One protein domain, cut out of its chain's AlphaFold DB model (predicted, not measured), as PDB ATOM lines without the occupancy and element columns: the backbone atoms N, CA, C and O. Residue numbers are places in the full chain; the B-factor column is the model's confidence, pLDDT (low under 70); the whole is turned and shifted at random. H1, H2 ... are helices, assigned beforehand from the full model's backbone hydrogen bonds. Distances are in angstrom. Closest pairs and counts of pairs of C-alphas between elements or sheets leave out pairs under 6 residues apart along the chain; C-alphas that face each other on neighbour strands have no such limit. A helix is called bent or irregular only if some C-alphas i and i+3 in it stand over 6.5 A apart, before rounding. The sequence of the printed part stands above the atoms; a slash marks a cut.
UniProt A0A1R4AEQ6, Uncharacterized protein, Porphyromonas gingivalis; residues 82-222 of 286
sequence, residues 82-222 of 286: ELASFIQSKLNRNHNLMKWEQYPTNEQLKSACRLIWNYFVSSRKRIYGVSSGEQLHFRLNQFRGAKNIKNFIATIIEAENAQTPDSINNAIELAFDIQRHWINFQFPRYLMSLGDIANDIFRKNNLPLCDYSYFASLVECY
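Overview. This is residues 82 to 222 of the 286 residues of an uncharacterized protein of Porphyromonas gingivalis (UniProt A0A1R4AEQ6). One very long helix, H6, bent partway, makes the longest axis of the model, with the shorter helices H1 to H5 ranged along one side of it, H1 and H2 towards its far end and H5 towards its beginning. After H6 the printed part folds back, and the last helix, H7, runs beside H6 around the bend. The printed part has 141 residues with seven named helices, H1 to H7 in order, and no named strand; the class is all helix. It is compact, with a radius of gyration of the C-alphas of 16.2 A, and only just elongated, spanning 57 by 29 by 20 A.

Along the chain. H1, residues 82 to 89, begins with C-alpha 82 at (15.119, -51.676, 4.858). H2 holds residues 91 to 98. H3, residues 106 to 121, is 20.8 A long and neither bent nor irregular, but only just: C-alphas 118 and 121 are 6.3 A apart. H4, residues 133 to 146, is 19.9 A long, and H5, residues 149 to 159, 14.8 A. H6, residues 165 to 204, was assigned as one helix by its hydrogen bonds but is bent: C-alphas 184 and 187 are 7.4 A apart. Its arms are H6a, residues 165 to 184, 27.2 A, and H6b, residues 187 to 204, 25.9 A. H7, residues 213 to 220, ends with C-alpha 220 at (15.059, -31.792, -12.665).

Arrangement. H6, its arms taken together, is the hub, touching 5 other helices; the arms stand at a shallow tilt of 33 degrees, only just short of steep. The helix packing is mostly crossed, with 2 of 10 touching pairs at a shallow tilt. H1 touches residues 197 to 201 of H6b, closest at the C-alphas of Ala 84 and Ile 197, 6.4 A. H2 touches residues 107 to 112 of H3, about perpendicular at 74 degrees, closest at the C-alphas of Leu 97 and Gln 108, 5.0 A. H3 touches residues 190 to 194 of H6b, about perpendicular at 85 degrees, closest at the C-alphas of Ile 116 and Tyr 190, 6.4 A. Residues 133 to 137 of H4 touch H3, closest at the C-alphas of Arg 114 and Gly 133, 3.9 A. H5 touches residues 168 to 175 of H6a at a steep tilt of 57 degrees, closest at the C-alphas of Ile 157 and Ala 171, 5.4 A. H6b, with residues 187 to 192, and H7 form a helical hairpin at a shallow tilt of 16 degrees, opposite ways, closest at the C-alphas of Pro 188 and Ala 216, 4.3 A. H1 and H5 are apart. Each O i to N i+4 pair is within hydrogen-bond range in H1, H4, H5, H6b and H7, against 3 of 4 in H2, 11 of 12 in H3 and 15 of 16 in H6a.

Size, cuts and confidence. The two C-alphas farthest apart, of Thr 164 and Asn 206, are 57.0 A apart. The link from H3 to H4, 11 residues, is long. The printed part has no cut; its mean pLDDT is 95.6, and no printed residue is under 70.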
ATOM      1  N   GLU A  82      16.560 -51.443   4.697       97.56
ATOM      2  CA  GLU A  82      15.119 -51.676   4.858       97.56
ATOM      3  C   GLU A  82      14.403 -51.701   3.496       97.56
ATOM      4  O   GLU A  82      13.604 -52.605   3.224       97.56
ATOM      5  N   LEU A  83      14.706 -50.735   2.619       98.00
ATOM      6  CA  LEU A  83      14.173 -50.697   1.257       98.00
ATOM      7  C   LEU A  83      14.629 -51.917   0.452       98.00
ATOM      8  O   LEU A  83      13.814 -52.550  -0.220       98.00
ATOM      9  N   ALA A  84      15.910 -52.269   0.531       97.75
ATOM     10  CA  ALA A  84      16.445 -53.395  -0.214       97.75
ATOM     11  C   ALA A  84      15.808 -54.727   0.209       97.75
ATOM     12  O   ALA A  84      15.350 -55.507  -0.629       97.75
ATOM     13  N   SER A  85      15.658 -54.929   1.517       96.81
ATOM     14  CA  SER A  85      14.960 -56.083   2.088       96.81
ATOM     15  C   SER A  85      13.494 -56.133   1.646       96.81
ATOM     16  O   SER A  85      12.973 -57.194   1.289       96.81
ATOM     17  N   PHE A  86      12.813 -54.981   1.594       97.12
ATOM     18  CA  PHE A  86      11.451 -54.893   1.067       97.12
ATOM     19  C   PHE A  86      11.378 -55.297  -0.411       97.12
ATOM     20  O   PHE A  86      10.501 -56.089  -0.778       97.12
ATOM     21  N   ILE A  87      12.295 -54.795  -1.247       96.62
ATOM     22  CA  ILE A  87      12.354 -55.131  -2.675       96.62
ATOM     23  C   ILE A  87      12.519 -56.645  -2.840       96.62
ATOM     24  O   ILE A  87      11.723 -57.259  -3.557       96.62
ATOM     25  N   GLN A  88      13.463 -57.245  -2.111       95.00
ATOM     26  CA  GLN A  88      13.758 -58.676  -2.160       95.00
ATOM     27  C   GLN A  88      12.579 -59.543  -1.687       95.00
ATOM     28  O   GLN A  88      12.258 -60.543  -2.328       95.00
ATOM     29  N   SER A  89      11.865 -59.131  -0.631       95.56
ATOM     30  CA  SER A  89      10.737 -59.896  -0.068       95.56
ATOM     31  C   SER A  89       9.591 -60.156  -1.059       95.56
ATOM     32  O   SER A  89       8.847 -61.127  -0.922       95.56
ATOM     33  N   LYS A  90       9.422 -59.280  -2.058       93.38
ATOM     34  CA  LYS A  90       8.378 -59.368  -3.093       93.38
ATOM     35  C   LYS A  90       8.970 -59.122  -4.478       93.38
ATOM     36  O   LYS A  90       8.391 -58.380  -5.275       93.38
ATOM     37  N   LEU A  91      10.110 -59.760  -4.753       93.44
ATOM     38  CA  LEU A  91      10.979 -59.478  -5.896       93.44
ATOM     39  C   LEU A  91      10.231 -59.338  -7.228       93.44
ATOM     40  O   LEU A  91      10.272 -58.270  -7.827       93.44
ATOM     41  N   ASN A  92       9.470 -60.352  -7.651       91.38
ATOM     42  CA  ASN A  92       8.775 -60.329  -8.948       91.38
ATOM     43  C   ASN A  92       7.737 -59.198  -9.053       91.38
ATOM     44  O   ASN A  92       7.604 -58.550 -10.088       91.38
ATOM     45  N   ARG A  93       6.993 -58.938  -7.971       91.81
ATOM     46  CA  ARG A  93       5.979 -57.873  -7.952       91.81
ATOM     47  C   ARG A  93       6.631 -56.493  -7.993       91.81
ATOM     48  O   ARG A  93       6.146 -55.619  -8.706       91.81
ATOM     49  N   ASN A  94       7.692 -56.303  -7.212       92.75
ATOM     50  CA  ASN A  94       8.421 -55.043  -7.156       92.75
ATOM     51  C   ASN A  94       9.156 -54.783  -8.471       92.75
ATOM     52  O   ASN A  94       9.071 -53.676  -8.990       92.75
ATOM     53  N   HIS A  95       9.774 -55.808  -9.061       95.31
ATOM     54  CA  HIS A  95      10.442 -55.718 -10.359       95.31
ATOM     55  C   HIS A  95       9.506 -55.179 -11.441       95.31
ATOM     56  O   HIS A  95       9.843 -54.188 -12.072       95.31
ATOM     57  N   ASN A  96       8.280 -55.694 -11.569       93.19
ATOM     58  CA  ASN A  96       7.315 -55.179 -12.554       93.19
ATOM     59  C   ASN A  96       6.982 -53.681 -12.378       93.19
ATOM     60  O   ASN A  96       6.778 -52.964 -13.357       93.19
ATOM     61  N   LEU A  97       6.918 -53.192 -11.134       94.75
ATOM     62  CA  LEU A  97       6.627 -51.782 -10.834       94.75
ATOM     63  C   LEU A  97       7.856 -50.871 -10.948       94.75
ATOM     64  O   LEU A  97       7.709 -49.656 -11.053       94.75
ATOM     65  N   MET A  98       9.056 -51.440 -10.908       95.88
ATOM     66  CA  MET A  98      10.321 -50.705 -10.911       95.88
ATOM     67  C   MET A  98      11.040 -50.800 -12.261       95.88
ATOM     68  O   MET A  98      11.826 -49.933 -12.603       95.88
ATOM     69  N   LYS A  99      10.751 -51.807 -13.086       95.38
ATOM     70  CA  LYS A  99      11.392 -51.979 -14.390       95.38
ATOM     71  C   LYS A  99      10.810 -50.995 -15.404       95.38
ATOM     72  O   LYS A  99       9.785 -51.254 -16.034       95.38
ATOM     73  N   TRP A 100      11.495 -49.872 -15.577       97.12
ATOM     74  CA  TRP A 100      11.312 -48.915 -16.667       97.12
ATOM     75  C   TRP A 100      12.651 -48.225 -16.977       97.12
ATOM     76  O   TRP A 100      13.555 -48.259 -16.147       97.12
ATOM     77  N   GLU A 101      12.786 -47.691 -18.196       90.94
ATOM     78  CA  GLU A 101      14.057 -47.151 -18.735       90.94
ATOM     79  C   GLU A 101      13.956 -45.683 -19.184       90.94
ATOM     80  O   GLU A 101      14.951 -44.974 -19.274       90.94
ATOM     81  N   GLN A 102      12.747 -45.210 -19.495       89.00
ATOM     82  CA  GLN A 102      12.521 -43.832 -19.926       89.00
ATOM     83  C   GLN A 102      11.393 -43.202 -19.135       89.00
ATOM     84  O   GLN A 102      11.629 -42.596 -18.103       89.00
ATOM     85  N   TYR A 103      10.155 -43.339 -19.601       93.06
ATOM     86  CA  TYR A 103       9.012 -42.699 -18.972       93.06
ATOM     87  C   TYR A 103       8.202 -43.728 -18.176       93.06
ATOM     88  O   TYR A 103       7.776 -44.731 -18.755       93.06
ATOM     89  N   PRO A 104       7.954 -43.514 -16.873       96.44
ATOM     90  CA  PRO A 104       7.161 -44.440 -16.085       96.44
ATOM     91  C   PRO A 104       5.673 -44.317 -16.428       96.44
ATOM     92  O   PRO A 104       5.153 -43.236 -16.721       96.44
ATOM     93  N   THR A 105       4.947 -45.423 -16.295       96.75
ATOM     94  CA  THR A 105       3.484 -45.368 -16.179       96.75
ATOM     95  C   THR A 105       3.074 -44.659 -14.881       96.75
ATOM     96  O   THR A 105       3.861 -44.533 -13.940       96.75
ATOM     97  N   ASN A 106       1.814 -44.220 -14.793       95.81
ATOM     98  CA  ASN A 106       1.313 -43.540 -13.593       95.81
ATOM     99  C   ASN A 106       1.448 -44.411 -12.327       95.81
ATOM    100  O   ASN A 106       1.895 -43.931 -11.289       95.81
ATOM    101  N   GLU A 107       1.144 -45.708 -12.430       96.56
ATOM    102  CA  GLU A 107       1.273 -46.650 -11.313       96.56
ATOM    103  C   GLU A 107       2.736 -46.882 -10.904       96.56
ATOM    104  O   GLU A 107       3.039 -46.901  -9.709       96.56
ATOM    105  N   GLN A 108       3.659 -46.988 -11.869       97.62
ATOM    106  CA  GLN A 108       5.094 -47.099 -11.580       97.62
ATOM    107  C   GLN A 108       5.610 -45.846 -10.862       97.62
ATOM    108  O   GLN A 108       6.238 -45.955  -9.807       97.62
ATOM    109  N   LEU A 109       5.272 -44.651 -11.362       98.19
ATOM    110  CA  LEU A 109       5.676 -43.389 -10.739       98.19
ATOM    111  C   LEU A 109       5.108 -43.253  -9.321       98.19
ATOM    112  O   LEU A 109       5.823 -42.883  -8.390       98.19
ATOM    113  N   LYS A 110       3.829 -43.587  -9.132       98.31
ATOM    114  CA  LYS A 110       3.180 -43.585  -7.818       98.31
ATOM    115  C   LYS A 110       3.853 -44.555  -6.848       98.31
ATOM    116  O   LYS A 110       4.052 -44.207  -5.684       98.31
ATOM    117  N   SER A 111       4.226 -45.748  -7.312       97.81
ATOM    118  CA  SER A 111       4.986 -46.713  -6.515       97.81
ATOM    119  C   SER A 111       6.361 -46.166  -6.126       97.81
ATOM    120  O   SER A 111       6.720 -46.220  -4.952       97.81
ATOM    121  N   ALA A 112       7.094 -45.564  -7.067       98.38
ATOM    122  CA  ALA A 112       8.387 -44.937  -6.791       98.38
ATOM    123  C   ALA A 112       8.264 -43.820  -5.739       98.38
ATOM    124  O   ALA A 112       8.995 -43.823  -4.751       98.38
ATOM    125  N   CYS A 113       7.274 -42.932  -5.869       98.56
ATOM    126  CA  CYS A 113       7.019 -41.866  -4.895       98.56
ATOM    127  C   CYS A 113       6.694 -42.409  -3.493       98.56
ATOM    128  O   CYS A 113       7.134 -41.844  -2.493       98.56
ATOM    129  N   ARG A 114       5.944 -43.516  -3.402       98.25
ATOM    130  CA  ARG A 114       5.657 -44.205  -2.130       98.25
ATOM    131  C   ARG A 114       6.915 -44.762  -1.483       98.25
ATOM    132  O   ARG A 114       7.098 -44.574  -0.285       98.25
ATOM    133  N   LEU A 115       7.770 -45.428  -2.256       98.19
ATOM    134  CA  LEU A 115       9.025 -45.976  -1.743       98.19
ATOM    135  C   LEU A 115       9.958 -44.856  -1.271       98.19
ATOM    136  O   LEU A 115      10.426 -44.900  -0.137       98.19
ATOM    137  N   ILE A 116      10.132 -43.809  -2.081       98.44
ATOM    138  CA  ILE A 116      10.937 -42.633  -1.724       98.44
ATOM    139  C   ILE A 116      10.434 -42.010  -0.419       98.44
ATOM    140  O   ILE A 116      11.212 -41.792   0.509       98.44
ATOM    141  N   TRP A 117       9.127 -41.761  -0.307       98.25
ATOM    142  CA  TRP A 117       8.574 -41.146   0.896       98.25
ATOM    143  C   TRP A 117       8.748 -42.030   2.135       98.25
ATOM    144  O   TRP A 117       9.146 -41.545   3.192       98.25
ATOM    145  N   ASN A 118       8.464 -43.328   2.014       97.44
ATOM    146  CA  ASN A 118       8.468 -44.238   3.156       97.44
ATOM    147  C   ASN A 118       9.878 -44.514   3.683       97.44
ATOM    148  O   ASN A 118      10.051 -44.571   4.901       97.44
ATOM    149  N   TYR A 119      10.862 -44.659   2.791       97.50
ATOM    150  CA  TYR A 119      12.213 -45.084   3.159       97.50
ATOM    151  C   TYR A 119      13.226 -43.937   3.193       97.50
ATOM    152  O   TYR A 119      14.057 -43.912   4.087       97.50
ATOM    153  N   PHE A 120      13.182 -42.975   2.269       97.19
ATOM    154  CA  PHE A 120      14.220 -41.933   2.207       97.19
ATOM    155  C   PHE A 120      13.838 -40.671   2.969       97.19
ATOM    156  O   PHE A 120      14.681 -40.061   3.621       97.19
ATOM    157  N   VAL A 121      12.567 -40.278   2.891       95.50
ATOM    158  CA  VAL A 121      12.066 -39.089   3.589       95.50
ATOM    159  C   VAL A 121      11.662 -39.447   5.018       95.50
ATOM    160  O   VAL A 121      12.003 -38.729   5.955       95.50
ATOM    161  N   SER A 122      10.902 -40.538   5.180       91.19
ATOM    162  CA  SER A 122      10.421 -41.105   6.453       91.19
ATOM    163  C   SER A 122       9.865 -40.073   7.451       91.19
ATOM    164  O   SER A 122       9.934 -40.255   8.667       91.19
ATOM    165  N   SER A 123       9.281 -38.980   6.950       90.38
ATOM    166  CA  SER A 123       8.771 -37.883   7.772       90.38
ATOM    167  C   SER A 123       7.275 -38.021   8.028       90.38
ATOM    168  O   SER A 123       6.491 -38.333   7.132       90.38
ATOM    169  N   ARG A 124       6.862 -37.712   9.263       88.75
ATOM    170  CA  ARG A 124       5.444 -37.541   9.637       88.75
ATOM    171  C   ARG A 124       4.941 -36.112   9.420       88.75
ATOM    172  O   ARG A 124       3.751 -35.854   9.566       88.75
ATOM    173  N   LYS A 125       5.845 -35.172   9.134       92.75
ATOM    174  CA  LYS A 125       5.532 -33.758   8.907       92.75
ATOM    175  C   LYS A 125       5.433 -33.478   7.413       92.75
ATOM    176  O   LYS A 125       6.090 -34.135   6.607       92.75
ATOM    177  N   ARG A 126       4.658 -32.449   7.066       91.94
ATOM    178  CA  ARG A 126       4.657 -31.886   5.716       91.94
ATOM    179  C   ARG A 126       6.014 -31.227   5.444       91.94
ATOM    180  O   ARG A 126       6.466 -30.416   6.246       91.94
ATOM    181  N   ILE A 127       6.635 -31.579   4.326       95.19
ATOM    182  CA  ILE A 127       7.910 -31.046   3.843       95.19
ATOM    183  C   ILE A 127       7.642 -30.422   2.474       95.19
ATOM    184  O   ILE A 127       7.216 -31.125   1.557       95.19
ATOM    185  N   TYR A 128       7.817 -29.103   2.362       95.06
ATOM    186  CA  TYR A 128       7.636 -28.338   1.117       95.06
ATOM    187  C   TYR A 128       6.352 -28.715   0.354       95.06
ATOM    188  O   TYR A 128       6.377 -29.053  -0.824       95.06
ATOM    189  N   GLY A 129       5.215 -28.769   1.057       92.38
ATOM    190  CA  GLY A 129       3.922 -29.070   0.429       92.38
ATOM    191  C   GLY A 129       3.565 -30.541   0.219       92.38
ATOM    192  O   GLY A 129       2.515 -30.816  -0.367       92.38
ATOM    193  N   VAL A 130       4.389 -31.472   0.705       96.62
ATOM    194  CA  VAL A 130       4.195 -32.921   0.560       96.62
ATOM    195  C   VAL A 130       4.207 -33.600   1.931       96.62
ATOM    196  O   VAL A 130       5.043 -33.281   2.768       96.62
ATOM    197  N   SER A 131       3.277 -34.521   2.186       96.12
ATOM    198  CA  SER A 131       3.177 -35.305   3.428       96.12
ATOM    199  C   SER A 131       3.043 -36.816   3.206       96.12
ATOM    200  O   SER A 131       2.938 -37.563   4.176       96.12
ATOM    201  N   SER A 132       3.001 -37.277   1.953       97.88
ATOM    202  CA  SER A 132       2.998 -38.701   1.608       97.88
ATOM    203  C   SER A 132       3.543 -38.936   0.201       97.88
ATOM    204  O   SER A 132       3.624 -38.009  -0.610       97.88
ATOM    205  N   GLY A 133       3.847 -40.194  -0.124       97.94
ATOM    206  CA  GLY A 133       4.223 -40.583  -1.483       97.94
ATOM    207  C   GLY A 133       3.113 -40.338  -2.510       97.94
ATOM    208  O   GLY A 133       3.397 -39.959  -3.642       97.94
ATOM    209  N   GLU A 134       1.840 -40.479  -2.130       97.94
ATOM    210  CA  GLU A 134       0.711 -40.100  -2.988       97.94
ATOM    211  C   GLU A 134       0.679 -38.601  -3.255       97.94
ATOM    212  O   GLU A 134       0.407 -38.196  -4.384       97.94
ATOM    213  N   GLN A 135       0.966 -37.780  -2.241       96.81
ATOM    214  CA  GLN A 135       1.009 -36.337  -2.427       96.81
ATOM    215  C   GLN A 135       2.217 -35.923  -3.272       96.81
ATOM    216  O   GLN A 135       2.076 -35.038  -4.109       96.81
ATOM    217  N   LEU A 136       3.364 -36.594  -3.128       98.25
ATOM    218  CA  LEU A 136       4.535 -36.362  -3.977       98.25
ATOM    219  C   LEU A 136       4.197 -36.650  -5.443       98.25
ATOM    220  O   LEU A 136       4.378 -35.799  -6.311       98.25
ATOM    221  N   HIS A 137       3.603 -37.818  -5.696       98.44
ATOM    222  CA  HIS A 137       3.102 -38.208  -7.010       98.44
ATOM    223  C   HIS A 137       2.080 -37.203  -7.566       98.44
ATOM    224  O   HIS A 137       2.126 -36.844  -8.743       98.44
ATOM    225  N   PHE A 138       1.154 -36.733  -6.727       97.31
ATOM    226  CA  PHE A 138       0.172 -35.724  -7.114       97.31
ATOM    227  C   PHE A 138       0.846 -34.407  -7.514       97.31
ATOM    228  O   PHE A 138       0.581 -33.917  -8.609       97.31
ATOM    229  N   ARG A 139       1.753 -33.867  -6.686       96.69
ATOM    230  CA  ARG A 139       2.451 -32.600  -6.960       96.69
ATOM    231  C   ARG A 139       3.324 -32.679  -8.216       96.69
ATOM    232  O   ARG A 139       3.298 -31.743  -9.008       96.69
ATOM    233  N   LEU A 140       4.008 -33.802  -8.458       97.19
ATOM    234  CA  LEU A 140       4.767 -34.037  -9.697       97.19
ATOM    235  C   LEU A 140       3.873 -33.955 -10.938       97.19
ATOM    236  O   LEU A 140       4.187 -33.248 -11.894       97.19
ATOM    237  N   ASN A 141       2.731 -34.647 -10.922       96.31
ATOM    238  CA  ASN A 141       1.792 -34.617 -12.043       96.31
ATOM    239  C   ASN A 141       1.110 -33.251 -12.196       96.31
ATOM    240  O   ASN A 141       0.849 -32.834 -13.323       96.31
ATOM    241  N   GLN A 142       0.836 -32.562 -11.085       95.50
ATOM    242  CA  GLN A 142       0.272 -31.214 -11.074       95.50
ATOM    243  C   GLN A 142       1.238 -30.218 -11.729       95.50
ATOM    244  O   GLN A 142       0.833 -29.473 -12.617       95.50
ATOM    245  N   PHE A 143       2.525 -30.265 -11.364       96.38
ATOM    246  CA  PHE A 143       3.564 -29.440 -11.982       96.38
ATOM    247  C   PHE A 143       3.732 -29.768 -13.470       96.38
ATOM    248  O   PHE A 143       3.685 -28.875 -14.315       96.38
ATOM    249  N   ARG A 144       3.817 -31.061 -13.813       94.06
ATOM    250  CA  ARG A 144       3.897 -31.517 -15.208       94.06
ATOM    251  C   ARG A 144       2.726 -31.010 -16.053       94.06
ATOM    252  O   ARG A 144       2.923 -30.550 -17.172       94.06
ATOM    253  N   GLY A 145       1.504 -31.106 -15.530       93.69
ATOM    254  CA  GLY A 145       0.295 -30.653 -16.221       93.69
ATOM    255  C   GLY A 145       0.243 -29.136 -16.409       93.69
ATOM    256  O   GLY A 145      -0.254 -28.665 -17.431       93.69
ATOM    257  N   ALA A 146       0.799 -28.377 -15.461       94.06
ATOM    258  CA  ALA A 146       0.854 -26.921 -15.523       94.06
ATOM    259  C   ALA A 146       1.813 -26.389 -16.608       94.06
ATOM    260  O   ALA A 146       1.597 -25.287 -17.119       94.06
ATOM    261  N   LYS A 147       2.833 -27.168 -17.002       87.88
ATOM    262  CA  LYS A 147       3.859 -26.864 -18.029       87.88
ATOM    263  C   LYS A 147       4.833 -25.728 -17.701       87.88
ATOM    264  O   LYS A 147       5.935 -25.717 -18.226       87.88
ATOM    265  N   ASN A 148       4.434 -24.751 -16.894       87.88
ATOM    266  CA  ASN A 148       5.288 -23.649 -16.460       87.88
ATOM    267  C   ASN A 148       4.890 -23.164 -15.060       87.88
ATOM    268  O   ASN A 148       3.780 -23.417 -14.587       87.88
ATOM    269  N   ILE A 149       5.796 -22.421 -14.419       91.06
ATOM    270  CA  ILE A 149       5.615 -21.942 -13.045       91.06
ATOM    271  C   ILE A 149       4.398 -21.022 -12.882       91.06
ATOM    272  O   ILE A 149       3.679 -21.132 -11.895       91.06
ATOM    273  N   LYS A 150       4.088 -20.171 -13.868       93.88
ATOM    274  CA  LYS A 150       2.924 -19.272 -13.802       93.88
ATOM    275  C   LYS A 150       1.616 -20.060 -13.683       93.88
ATOM    276  O   LYS A 150       0.800 -19.785 -12.807       93.88
ATOM    277  N   ASN A 151       1.431 -21.051 -14.548       95.88
ATOM    278  CA  ASN A 151       0.266 -21.928 -14.512       95.88
ATOM    279  C   ASN A 151       0.263 -22.795 -13.250       95.88
ATOM    280  O   ASN A 151      -0.802 -23.087 -12.706       95.88
ATOM    281  N   PHE A 152       1.439 -23.198 -12.766       97.12
ATOM    282  CA  PHE A 152       1.543 -23.998 -11.553       97.12
ATOM    283  C   PHE A 152       1.102 -23.198 -10.328       97.12
ATOM    284  O   PHE A 152       0.284 -23.693  -9.562       97.12
ATOM    285  N   ILE A 153       1.531 -21.939 -10.200       97.62
ATOM    286  CA  ILE A 153       1.061 -21.012  -9.160       97.62
ATOM    287  C   ILE A 153      -0.465 -20.893  -9.188       97.62
ATOM    288  O   ILE A 153      -1.101 -21.072  -8.154       97.62
ATOM    289  N   ALA A 154      -1.063 -20.656 -10.363       96.94
ATOM    290  CA  ALA A 154      -2.521 -20.593 -10.497       96.94
ATOM    291  C   ALA A 154      -3.191 -21.899 -10.031       96.94
ATOM    292  O   ALA A 154      -4.134 -21.873  -9.243       96.94
ATOM    293  N   THR A 155      -2.627 -23.042 -10.426       96.62
ATOM    294  CA  THR A 155      -3.113 -24.368 -10.020       96.62
ATOM    295  C   THR A 155      -3.030 -24.580  -8.501       96.62
ATOM    296  O   THR A 155      -3.911 -25.208  -7.915       96.62
ATOM    297  N   ILE A 156      -1.981 -24.080  -7.837       96.69
ATOM    298  CA  ILE A 156      -1.830 -24.171  -6.376       96.69
ATOM    299  C   ILE A 156      -2.813 -23.237  -5.663       96.69
ATOM    300  O   ILE A 156      -3.442 -23.666  -4.701       96.69
ATOM    301  N   ILE A 157      -2.998 -22.006  -6.149       96.62
ATOM    302  CA  ILE A 157      -3.984 -21.051  -5.611       96.62
ATOM    303  C   ILE A 157      -5.390 -21.663  -5.631       96.62
ATOM    304  O   ILE A 157      -6.094 -21.617  -4.621       96.62
ATOM    305  N   GLU A 158      -5.771 -22.283  -6.750       95.06
ATOM    306  CA  GLU A 158      -7.048 -22.989  -6.883       95.06
ATOM    307  C   GLU A 158      -7.133 -24.192  -5.932       95.06
ATOM    308  O   GLU A 158      -8.116 -24.339  -5.209       95.06
ATOM    309  N   ALA A 159      -6.094 -25.033  -5.878       91.50
ATOM    310  CA  ALA A 159      -6.084 -26.234  -5.041       91.50
ATOM    311  C   ALA A 159      -6.154 -25.932  -3.532       91.50
ATOM    312  O   ALA A 159      -6.771 -26.690  -2.784       91.50
ATOM    313  N   GLU A 160      -5.537 -24.839  -3.083       90.81
ATOM    314  CA  GLU A 160      -5.560 -24.401  -1.682       90.81
ATOM    315  C   GLU A 160      -6.774 -23.496  -1.369       90.81
ATOM    316  O   GLU A 160      -6.937 -23.066  -0.229       90.81
ATOM    317  N   ASN A 161      -7.647 -23.222  -2.352       93.31
ATOM    318  CA  ASN A 161      -8.780 -22.291  -2.249       93.31
ATOM    319  C   ASN A 161      -8.374 -20.921  -1.670       93.31
ATOM    320  O   ASN A 161      -9.069 -20.351  -0.824       93.31
ATOM    321  N   ALA A 162      -7.230 -20.395  -2.108       93.12
ATOM    322  CA  ALA A 162      -6.697 -19.135  -1.615       93.12
ATOM    323  C   ALA A 162      -7.503 -17.940  -2.158       93.12
ATOM    324  O   ALA A 162      -7.570 -17.717  -3.365       93.12
ATOM    325  N   GLN A 163      -8.119 -17.168  -1.260       93.38
ATOM    326  CA  GLN A 163      -9.002 -16.036  -1.602       93.38
ATOM    327  C   GLN A 163      -8.535 -14.697  -1.022       93.38
ATOM    328  O   GLN A 163      -8.944 -13.636  -1.487       93.38
ATOM    329  N   THR A 164      -7.688 -14.732   0.005       96.12
ATOM    330  CA  THR A 164      -7.137 -13.537   0.658       96.12
ATOM    331  C   THR A 164      -5.723 -13.258   0.154       96.12
ATOM    332  O   THR A 164      -5.031 -14.209  -0.212       96.12
ATOM    333  N   PRO A 165      -5.239 -12.003   0.198       95.44
ATOM    334  CA  PRO A 165      -3.854 -11.694  -0.159       95.44
ATOM    335  C   PRO A 165      -2.823 -12.585   0.554       95.44
ATOM    336  O   PRO A 165      -1.929 -13.112  -0.100       95.44
ATOM    337  N   ASP A 166      -3.001 -12.848   1.853       96.19
ATOM    338  CA  ASP A 166      -2.085 -13.701   2.625       96.19
ATOM    339  C   ASP A 166      -2.127 -15.171   2.182       96.19
ATOM    340  O   ASP A 166      -1.087 -15.810   2.029       96.19
ATOM    341  N   SER A 167      -3.319 -15.729   1.942       95.38
ATOM    342  CA  SER A 167      -3.447 -17.118   1.468       95.38
ATOM    343  C   SER A 167      -2.922 -17.290   0.043       95.38
ATOM    344  O   SER A 167      -2.329 -18.322  -0.264       95.38
ATOM    345  N   ILE A 168      -3.076 -16.269  -0.806       95.88
ATOM    346  CA  ILE A 168      -2.494 -16.234  -2.151       95.88
ATOM    347  C   ILE A 168      -0.968 -16.189  -2.052       95.88
ATOM    348  O   ILE A 168      -0.302 -16.963  -2.734       95.88
ATOM    349  N   ASN A 169      -0.410 -15.348  -1.176       97.19
ATOM    350  CA  ASN A 169       1.035 -15.295  -0.959       97.19
ATOM    351  C   ASN A 169       1.584 -16.653  -0.493       97.19
ATOM    352  O   ASN A 169       2.532 -17.166  -1.079       97.19
ATOM    353  N   ASN A 170       0.924 -17.295   0.474       96.62
ATOM    354  CA  ASN A 170       1.313 -18.628   0.942       96.62
ATOM    355  C   ASN A 170       1.237 -19.689  -0.172       96.62
ATOM    356  O   ASN A 170       2.080 -20.580  -0.237       96.62
ATOM    357  N   ALA A 171       0.239 -19.611  -1.058       96.75
ATOM    358  CA  ALA A 171       0.113 -20.506  -2.207       96.75
ATOM    359  C   ALA A 171       1.238 -20.290  -3.238       96.75
ATOM    360  O   ALA A 171       1.749 -21.256  -3.807       96.75
ATOM    361  N   ILE A 172       1.652 -19.038  -3.451       97.44
ATOM    362  CA  ILE A 172       2.798 -18.693  -4.301       97.44
ATOM    363  C   ILE A 172       4.091 -19.258  -3.701       97.44
ATOM    364  O   ILE A 172       4.831 -19.949  -4.402       97.44
ATOM    365  N   GLU A 173       4.345 -19.021  -2.412       97.44
ATOM    366  CA  GLU A 173       5.512 -19.564  -1.702       97.44
ATOM    367  C   GLU A 173       5.547 -21.093  -1.778       97.44
ATOM    368  O   GLU A 173       6.566 -21.678  -2.140       97.44
ATOM    369  N   LEU A 174       4.403 -21.744  -1.553       97.19
ATOM    370  CA  LEU A 174       4.257 -23.192  -1.668       97.19
ATOM    371  C   LEU A 174       4.603 -23.713  -3.071       97.19
ATOM    372  O   LEU A 174       5.244 -24.757  -3.198       97.19
ATOM    373  N   ALA A 175       4.180 -23.013  -4.128       97.81
ATOM    374  CA  ALA A 175       4.496 -23.393  -5.501       97.81
ATOM    375  C   ALA A 175       6.013 -23.358  -5.756       97.81
ATOM    376  O   ALA A 175       6.567 -24.316  -6.304       97.81
ATOM    377  N   PHE A 176       6.692 -22.299  -5.306       97.12
ATOM    378  CA  PHE A 176       8.147 -22.190  -5.410       97.12
ATOM    379  C   PHE A 176       8.875 -23.222  -4.548       97.12
ATOM    380  O   PHE A 176       9.845 -23.821  -5.011       97.12
ATOM    381  N   ASP A 177       8.385 -23.494  -3.339       97.19
ATOM    382  CA  ASP A 177       8.943 -24.521  -2.462       97.19
ATOM    383  C   ASP A 177       8.870 -25.910  -3.098       97.19
ATOM    384  O   ASP A 177       9.863 -26.642  -3.082       97.19
ATOM    385  N   ILE A 178       7.729 -26.271  -3.694       97.75
ATOM    386  CA  ILE A 178       7.568 -27.548  -4.400       97.75
ATOM    387  C   ILE A 178       8.511 -27.611  -5.603       97.75
ATOM    388  O   ILE A 178       9.216 -28.608  -5.767       97.75
ATOM    389  N   GLN A 179       8.541 -26.565  -6.435       95.62
ATOM    390  CA  GLN A 179       9.397 -26.520  -7.619       95.62
ATOM    391  C   GLN A 179      10.876 -26.681  -7.239       95.62
ATOM    392  O   GLN A 179      11.567 -27.542  -7.781       95.62
ATOM    393  N   ARG A 180      11.357 -25.882  -6.288       93.81
ATOM    394  CA  ARG A 180      12.771 -25.846  -5.914       93.81
ATOM    395  C   ARG A 180      13.209 -27.112  -5.189       93.81
ATOM    396  O   ARG A 180      14.242 -27.683  -5.514       93.81
ATOM    397  N   HIS A 181      12.447 -27.546  -4.188       96.31
ATOM    398  CA  HIS A 181      12.895 -28.633  -3.326       96.31
ATOM    399  C   HIS A 181      12.535 -29.995  -3.901       96.31
ATOM    400  O   HIS A 181      13.399 -30.861  -3.946       96.31
ATOM    401  N   TRP A 182      11.301 -30.203  -4.369       97.69
ATOM    402  CA  TRP A 182      10.883 -31.511  -4.875       97.69
ATOM    403  C   TRP A 182      11.235 -31.715  -6.340       97.69
ATOM    404  O   TRP A 182      11.852 -32.728  -6.652       97.69
ATOM    405  N   ILE A 183      10.847 -30.789  -7.222       96.31
ATOM    406  CA  ILE A 183      10.972 -30.976  -8.676       96.31
ATOM    407  C   ILE A 183      12.438 -30.891  -9.117       96.31
ATOM    408  O   ILE A 183      12.937 -31.826  -9.726       96.31
ATOM    409  N   ASN A 184      13.148 -29.822  -8.756       92.06
ATOM    410  CA  ASN A 184      14.531 -29.627  -9.196       92.06
ATOM    411  C   ASN A 184      15.543 -30.521  -8.464       92.06
ATOM    412  O   ASN A 184      16.536 -30.903  -9.060       92.06
ATOM    413  N   PHE A 185      15.309 -30.880  -7.195       93.69
ATOM    414  CA  PHE A 185      16.370 -31.470  -6.369       93.69
ATOM    415  C   PHE A 185      16.031 -32.831  -5.748       93.69
ATOM    416  O   PHE A 185      16.607 -33.856  -6.115       93.69
ATOM    417  N   GLN A 186      15.123 -32.871  -4.770       97.44
ATOM    418  CA  GLN A 186      14.930 -34.043  -3.917       97.44
ATOM    419  C   GLN A 186      14.404 -35.243  -4.700       97.44
ATOM    420  O   GLN A 186      14.948 -36.335  -4.556       97.44
ATOM    421  N   PHE A 187      13.363 -35.072  -5.522       98.31
ATOM    422  CA  PHE A 187      12.778 -36.206  -6.235       98.31
ATOM    423  C   PHE A 187      13.735 -36.819  -7.269       98.31
ATOM    424  O   PHE A 187      13.928 -38.031  -7.176       98.31
ATOM    425  N   PRO A 188      14.360 -36.063  -8.199       97.50
ATOM    426  CA  PRO A 188      15.315 -36.633  -9.156       97.50
ATOM    427  C   PRO A 188      16.439 -37.407  -8.466       97.50
ATOM    428  O   PRO A 188      16.691 -38.569  -8.784       97.50
ATOM    429  N   ARG A 189      17.042 -36.806  -7.433       97.88
ATOM    430  CA  ARG A 189      18.117 -37.417  -6.651       97.88
ATOM    431  C   ARG A 189      17.671 -38.706  -5.953       97.88
ATOM    432  O   ARG A 189      18.331 -39.737  -6.074       97.88
ATOM    433  N   TYR A 190      16.529 -38.676  -5.267       98.56
ATOM    434  CA  TYR A 190      15.966 -39.864  -4.625       98.56
ATOM    435  C   TYR A 190      15.559 -40.942  -5.626       98.56
ATOM    436  O   TYR A 190      15.684 -42.129  -5.328       98.56
ATOM    437  N   LEU A 191      15.082 -40.555  -6.807       98.56
ATOM    438  CA  LEU A 191      14.735 -41.498  -7.854       98.56
ATOM    439  C   LEU A 191      15.978 -42.243  -8.336       98.56
ATOM    440  O   LEU A 191      15.951 -43.469  -8.385       98.56
ATOM    441  N   MET A 192      17.086 -41.543  -8.584       98.31
ATOM    442  CA  MET A 192      18.357 -42.179  -8.950       98.31
ATOM    443  C   MET A 192      18.824 -43.185  -7.891       98.31
ATOM    444  O   MET A 192      19.130 -44.326  -8.226       98.31
ATOM    445  N   SER A 193      18.763 -42.825  -6.605       98.50
ATOM    446  CA  SER A 193      19.122 -43.745  -5.516       98.50
ATOM    447  C   SER A 193      18.186 -44.942  -5.379       98.50
ATOM    448  O   SER A 193      18.631 -46.042  -5.056       98.50
ATOM    449  N   LEU A 194      16.889 -44.763  -5.656       98.50
ATOM    450  CA  LEU A 194      15.951 -45.881  -5.751       98.50
ATOM    451  C   LEU A 194      16.368 -46.847  -6.869       98.50
ATOM    452  O   LEU A 194      16.294 -48.059  -6.674       98.50
ATOM    453  N   GLY A 195      16.807 -46.316  -8.014       98.12
ATOM    454  CA  GLY A 195      17.327 -47.095  -9.138       98.12
ATOM    455  C   GLY A 195      18.608 -47.849  -8.786       98.12
ATOM    456  O   GLY A 195      18.696 -49.045  -9.048       98.12
ATOM    457  N   ASP A 196      19.561 -47.194  -8.119       98.31
ATOM    458  CA  ASP A 196      20.814 -47.813  -7.667       98.31
ATOM    459  C   ASP A 196      20.561 -49.009  -6.734       98.31
ATOM    460  O   ASP A 196      21.062 -50.109  -6.978       98.31
ATOM    461  N   ILE A 197      19.721 -48.817  -5.709       98.50
ATOM    462  CA  ILE A 197      19.352 -49.865  -4.744       98.50
ATOM    463  C   ILE A 197      18.611 -51.014  -5.436       98.50
ATOM    464  O   ILE A 197      18.908 -52.184  -5.195       98.50
ATOM    465  N   ALA A 198      17.656 -50.701  -6.315       97.88
ATOM    466  CA  ALA A 198      16.910 -51.714  -7.052       97.88
ATOM    467  C   ALA A 198      17.814 -52.530  -7.982       97.88
ATOM    468  O   ALA A 198      17.721 -53.756  -8.010       97.88
ATOM    469  N   ASN A 199      18.716 -51.866  -8.706       98.12
ATOM    470  CA  ASN A 199      19.615 -52.504  -9.661       98.12
ATOM    471  C   ASN A 199      20.666 -53.389  -8.995       98.12
ATOM    472  O   ASN A 199      21.020 -54.415  -9.571       98.12
ATOM    473  N   ASP A 200      21.138 -53.050  -7.794       98.12
ATOM    474  CA  ASP A 200      22.001 -53.944  -7.013       98.12
ATOM    475  C   ASP A 200      21.293 -55.284  -6.742       98.12
ATOM    476  O   ASP A 200      21.812 -56.366  -7.029       98.12
ATOM    477  N   ILE A 201      20.029 -55.219  -6.320       97.50
ATOM    478  CA  ILE A 201      19.205 -56.404  -6.050       97.50
ATOM    479  C   ILE A 201      18.877 -57.154  -7.344       97.50
ATOM    480  O   ILE A 201      18.994 -58.377  -7.393       97.50
ATOM    481  N   PHE A 202      18.476 -56.453  -8.405       97.38
ATOM    482  CA  PHE A 202      18.131 -57.077  -9.685       97.38
ATOM    483  C   PHE A 202      19.333 -57.787 -10.304       97.38
ATOM    484  O   PHE A 202      19.186 -58.919 -10.762       97.38
ATOM    485  N   ARG A 203      20.531 -57.197 -10.212       96.75
ATOM    486  CA  ARG A 203      21.779 -57.818 -10.667       96.75
ATOM    487  C   ARG A 203      22.071 -59.117  -9.918       96.75
ATOM    488  O   ARG A 203      22.326 -60.130 -10.561       96.75
ATOM    489  N   LYS A 204      21.951 -59.125  -8.585       95.25
ATOM    490  CA  LYS A 204      22.122 -60.342  -7.763       95.25
ATOM    491  C   LYS A 204      21.129 -61.458  -8.116       95.25
ATOM    492  O   LYS A 204      21.426 -62.627  -7.899       95.25
ATOM    493  N   ASN A 205      19.966 -61.107  -8.665       95.44
ATOM    494  CA  ASN A 205      18.901 -62.047  -9.019       95.44
ATOM    495  C   ASN A 205      18.772 -62.299 -10.536       95.44
ATOM    496  O   ASN A 205      17.787 -62.897 -10.962       95.44
ATOM    497  N   ASN A 206      19.745 -61.865 -11.352       96.00
ATOM    498  CA  ASN A 206      19.733 -61.997 -12.818       96.00
ATOM    499  C   ASN A 206      18.469 -61.422 -13.490       96.00
ATOM    500  O   ASN A 206      17.974 -61.961 -14.482       96.00
ATOM    501  N   LEU A 207      17.928 -60.333 -12.942       96.81
ATOM    502  CA  LEU A 207      16.771 -59.637 -13.491       96.81
ATOM    503  C   LEU A 207      17.200 -58.446 -14.362       96.81
ATOM    504  O   LEU A 207      18.230 -57.826 -14.087       96.81
ATOM    505  N   PRO A 208      16.396 -58.072 -15.378       96.50
ATOM    506  CA  PRO A 208      16.617 -56.849 -16.138       96.50
ATOM    507  C   PRO A 208      16.683 -55.623 -15.227       96.50
ATOM    508  O   PRO A 208      15.847 -55.468 -14.332       96.50
ATOM    509  N   LEU A 209      17.656 -54.755 -15.490       97.50
ATOM    510  CA  LEU A 209      17.866 -53.519 -14.744       97.50
ATOM    511  C   LEU A 209      16.826 -52.455 -15.128       97.50
ATOM    512  O   LEU A 209      16.162 -52.544 -16.163       97.50
ATOM    513  N   CYS A 210      16.682 -51.459 -14.264       96.75
ATOM    514  CA  CYS A 210      15.919 -50.244 -14.514       96.75
ATOM    515  C   CYS A 210      16.858 -49.067 -14.805       96.75
ATOM    516  O   CYS A 210      18.004 -49.057 -14.356       96.75
ATOM    517  N   ASP A 211      16.363 -48.077 -15.539       96.94
ATOM    518  CA  ASP A 211      17.061 -46.820 -15.787       96.94
ATOM    519  C   ASP A 211      16.080 -45.661 -15.603       96.94
ATOM    520  O   ASP A 211      15.062 -45.552 -16.286       96.94
ATOM    521  N   TYR A 212      16.357 -44.819 -14.614       97.56
ATOM    522  CA  TYR A 212      15.502 -43.690 -14.264       97.56
ATOM    523  C   TYR A 212      16.091 -42.347 -14.682       97.56
ATOM    524  O   TYR A 212      15.441 -41.318 -14.480       97.56
ATOM    525  N   SER A 213      17.296 -42.350 -15.260       93.62
ATOM    526  CA  SER A 213      18.080 -41.152 -15.566       93.62
ATOM    527  C   SER A 213      17.311 -40.175 -16.450       93.62
ATOM    528  O   SER A 213      17.232 -38.988 -16.138       93.62
ATOM    529  N   TYR A 214      16.648 -40.684 -17.489       91.62
ATOM    530  CA  TYR A 214      15.859 -39.875 -18.410       91.62
ATOM    531  C   TYR A 214      14.724 -39.120 -17.704       91.62
ATOM    532  O   TYR A 214      14.597 -37.904 -17.843       91.62
ATOM    533  N   PHE A 215      13.893 -39.811 -16.916       94.94
ATOM    534  CA  PHE A 215      12.783 -39.155 -16.222       94.94
ATOM    535  C   PHE A 215      13.261 -38.264 -15.074       94.94
ATOM    536  O   PHE A 215      12.681 -37.203 -14.866       94.94
ATOM    537  N   ALA A 216      14.307 -38.669 -14.346       95.25
ATOM    538  CA  ALA A 216      14.917 -37.843 -13.309       95.25
ATOM    539  C   ALA A 216      15.407 -36.510 -13.898       95.25
ATOM    540  O   ALA A 216      15.007 -35.461 -13.400       95.25
ATOM    541  N   SER A 217      16.148 -36.561 -15.010       89.38
ATOM    542  CA  SER A 217      16.622 -35.379 -15.740       89.38
ATOM    543  C   SER A 217      15.468 -34.514 -16.251       89.38
ATOM    544  O   SER A 217      15.479 -33.300 -16.059       89.38
ATOM    545  N   LEU A 218      14.419 -35.116 -16.826       90.94
ATOM    546  CA  LEU A 218      13.230 -34.365 -17.240       90.94
ATOM    547  C   LEU A 218      12.583 -33.623 -16.070       90.94
ATOM    548  O   LEU A 218      12.177 -32.478 -16.232       90.94
ATOM    549  N   VAL A 219      12.454 -34.258 -14.907       94.25
ATOM    550  CA  VAL A 219      11.837 -33.635 -13.729       94.25
ATOM    551  C   VAL A 219      12.735 -32.522 -13.185       94.25
ATOM    552  O   VAL A 219      12.240 -31.425 -12.947       94.25
ATOM    553  N   GLU A 220      14.042 -32.772 -13.072       90.81
ATOM    554  CA  GLU A 220      15.059 -31.792 -12.665       90.81
ATOM    555  C   GLU A 220      15.048 -30.549 -13.564       90.81
ATOM    556  O   GLU A 220      15.126 -29.421 -13.070       90.81
ATOM    557  N   CYS A 221      14.814 -30.760 -14.864       88.12
ATOM    558  CA  CYS A 221      14.666 -29.724 -15.881       88.12
ATOM    559  C   CYS A 221      13.246 -29.135 -15.983       88.12
ATOM    560  O   CYS A 221      12.882 -28.565 -17.011       88.12
ATOM    561  N   TYR A 222      12.403 -29.288 -14.957       91.00
ATOM    562  CA  TYR A 222      11.024 -28.777 -14.921       91.00
ATOM    563  C   TYR A 222      10.124 -29.255 -16.077       91.00
ATOM    564  O   TYR A 222       9.187 -28.561 -16.473       91.00
TER     565      TYR A 222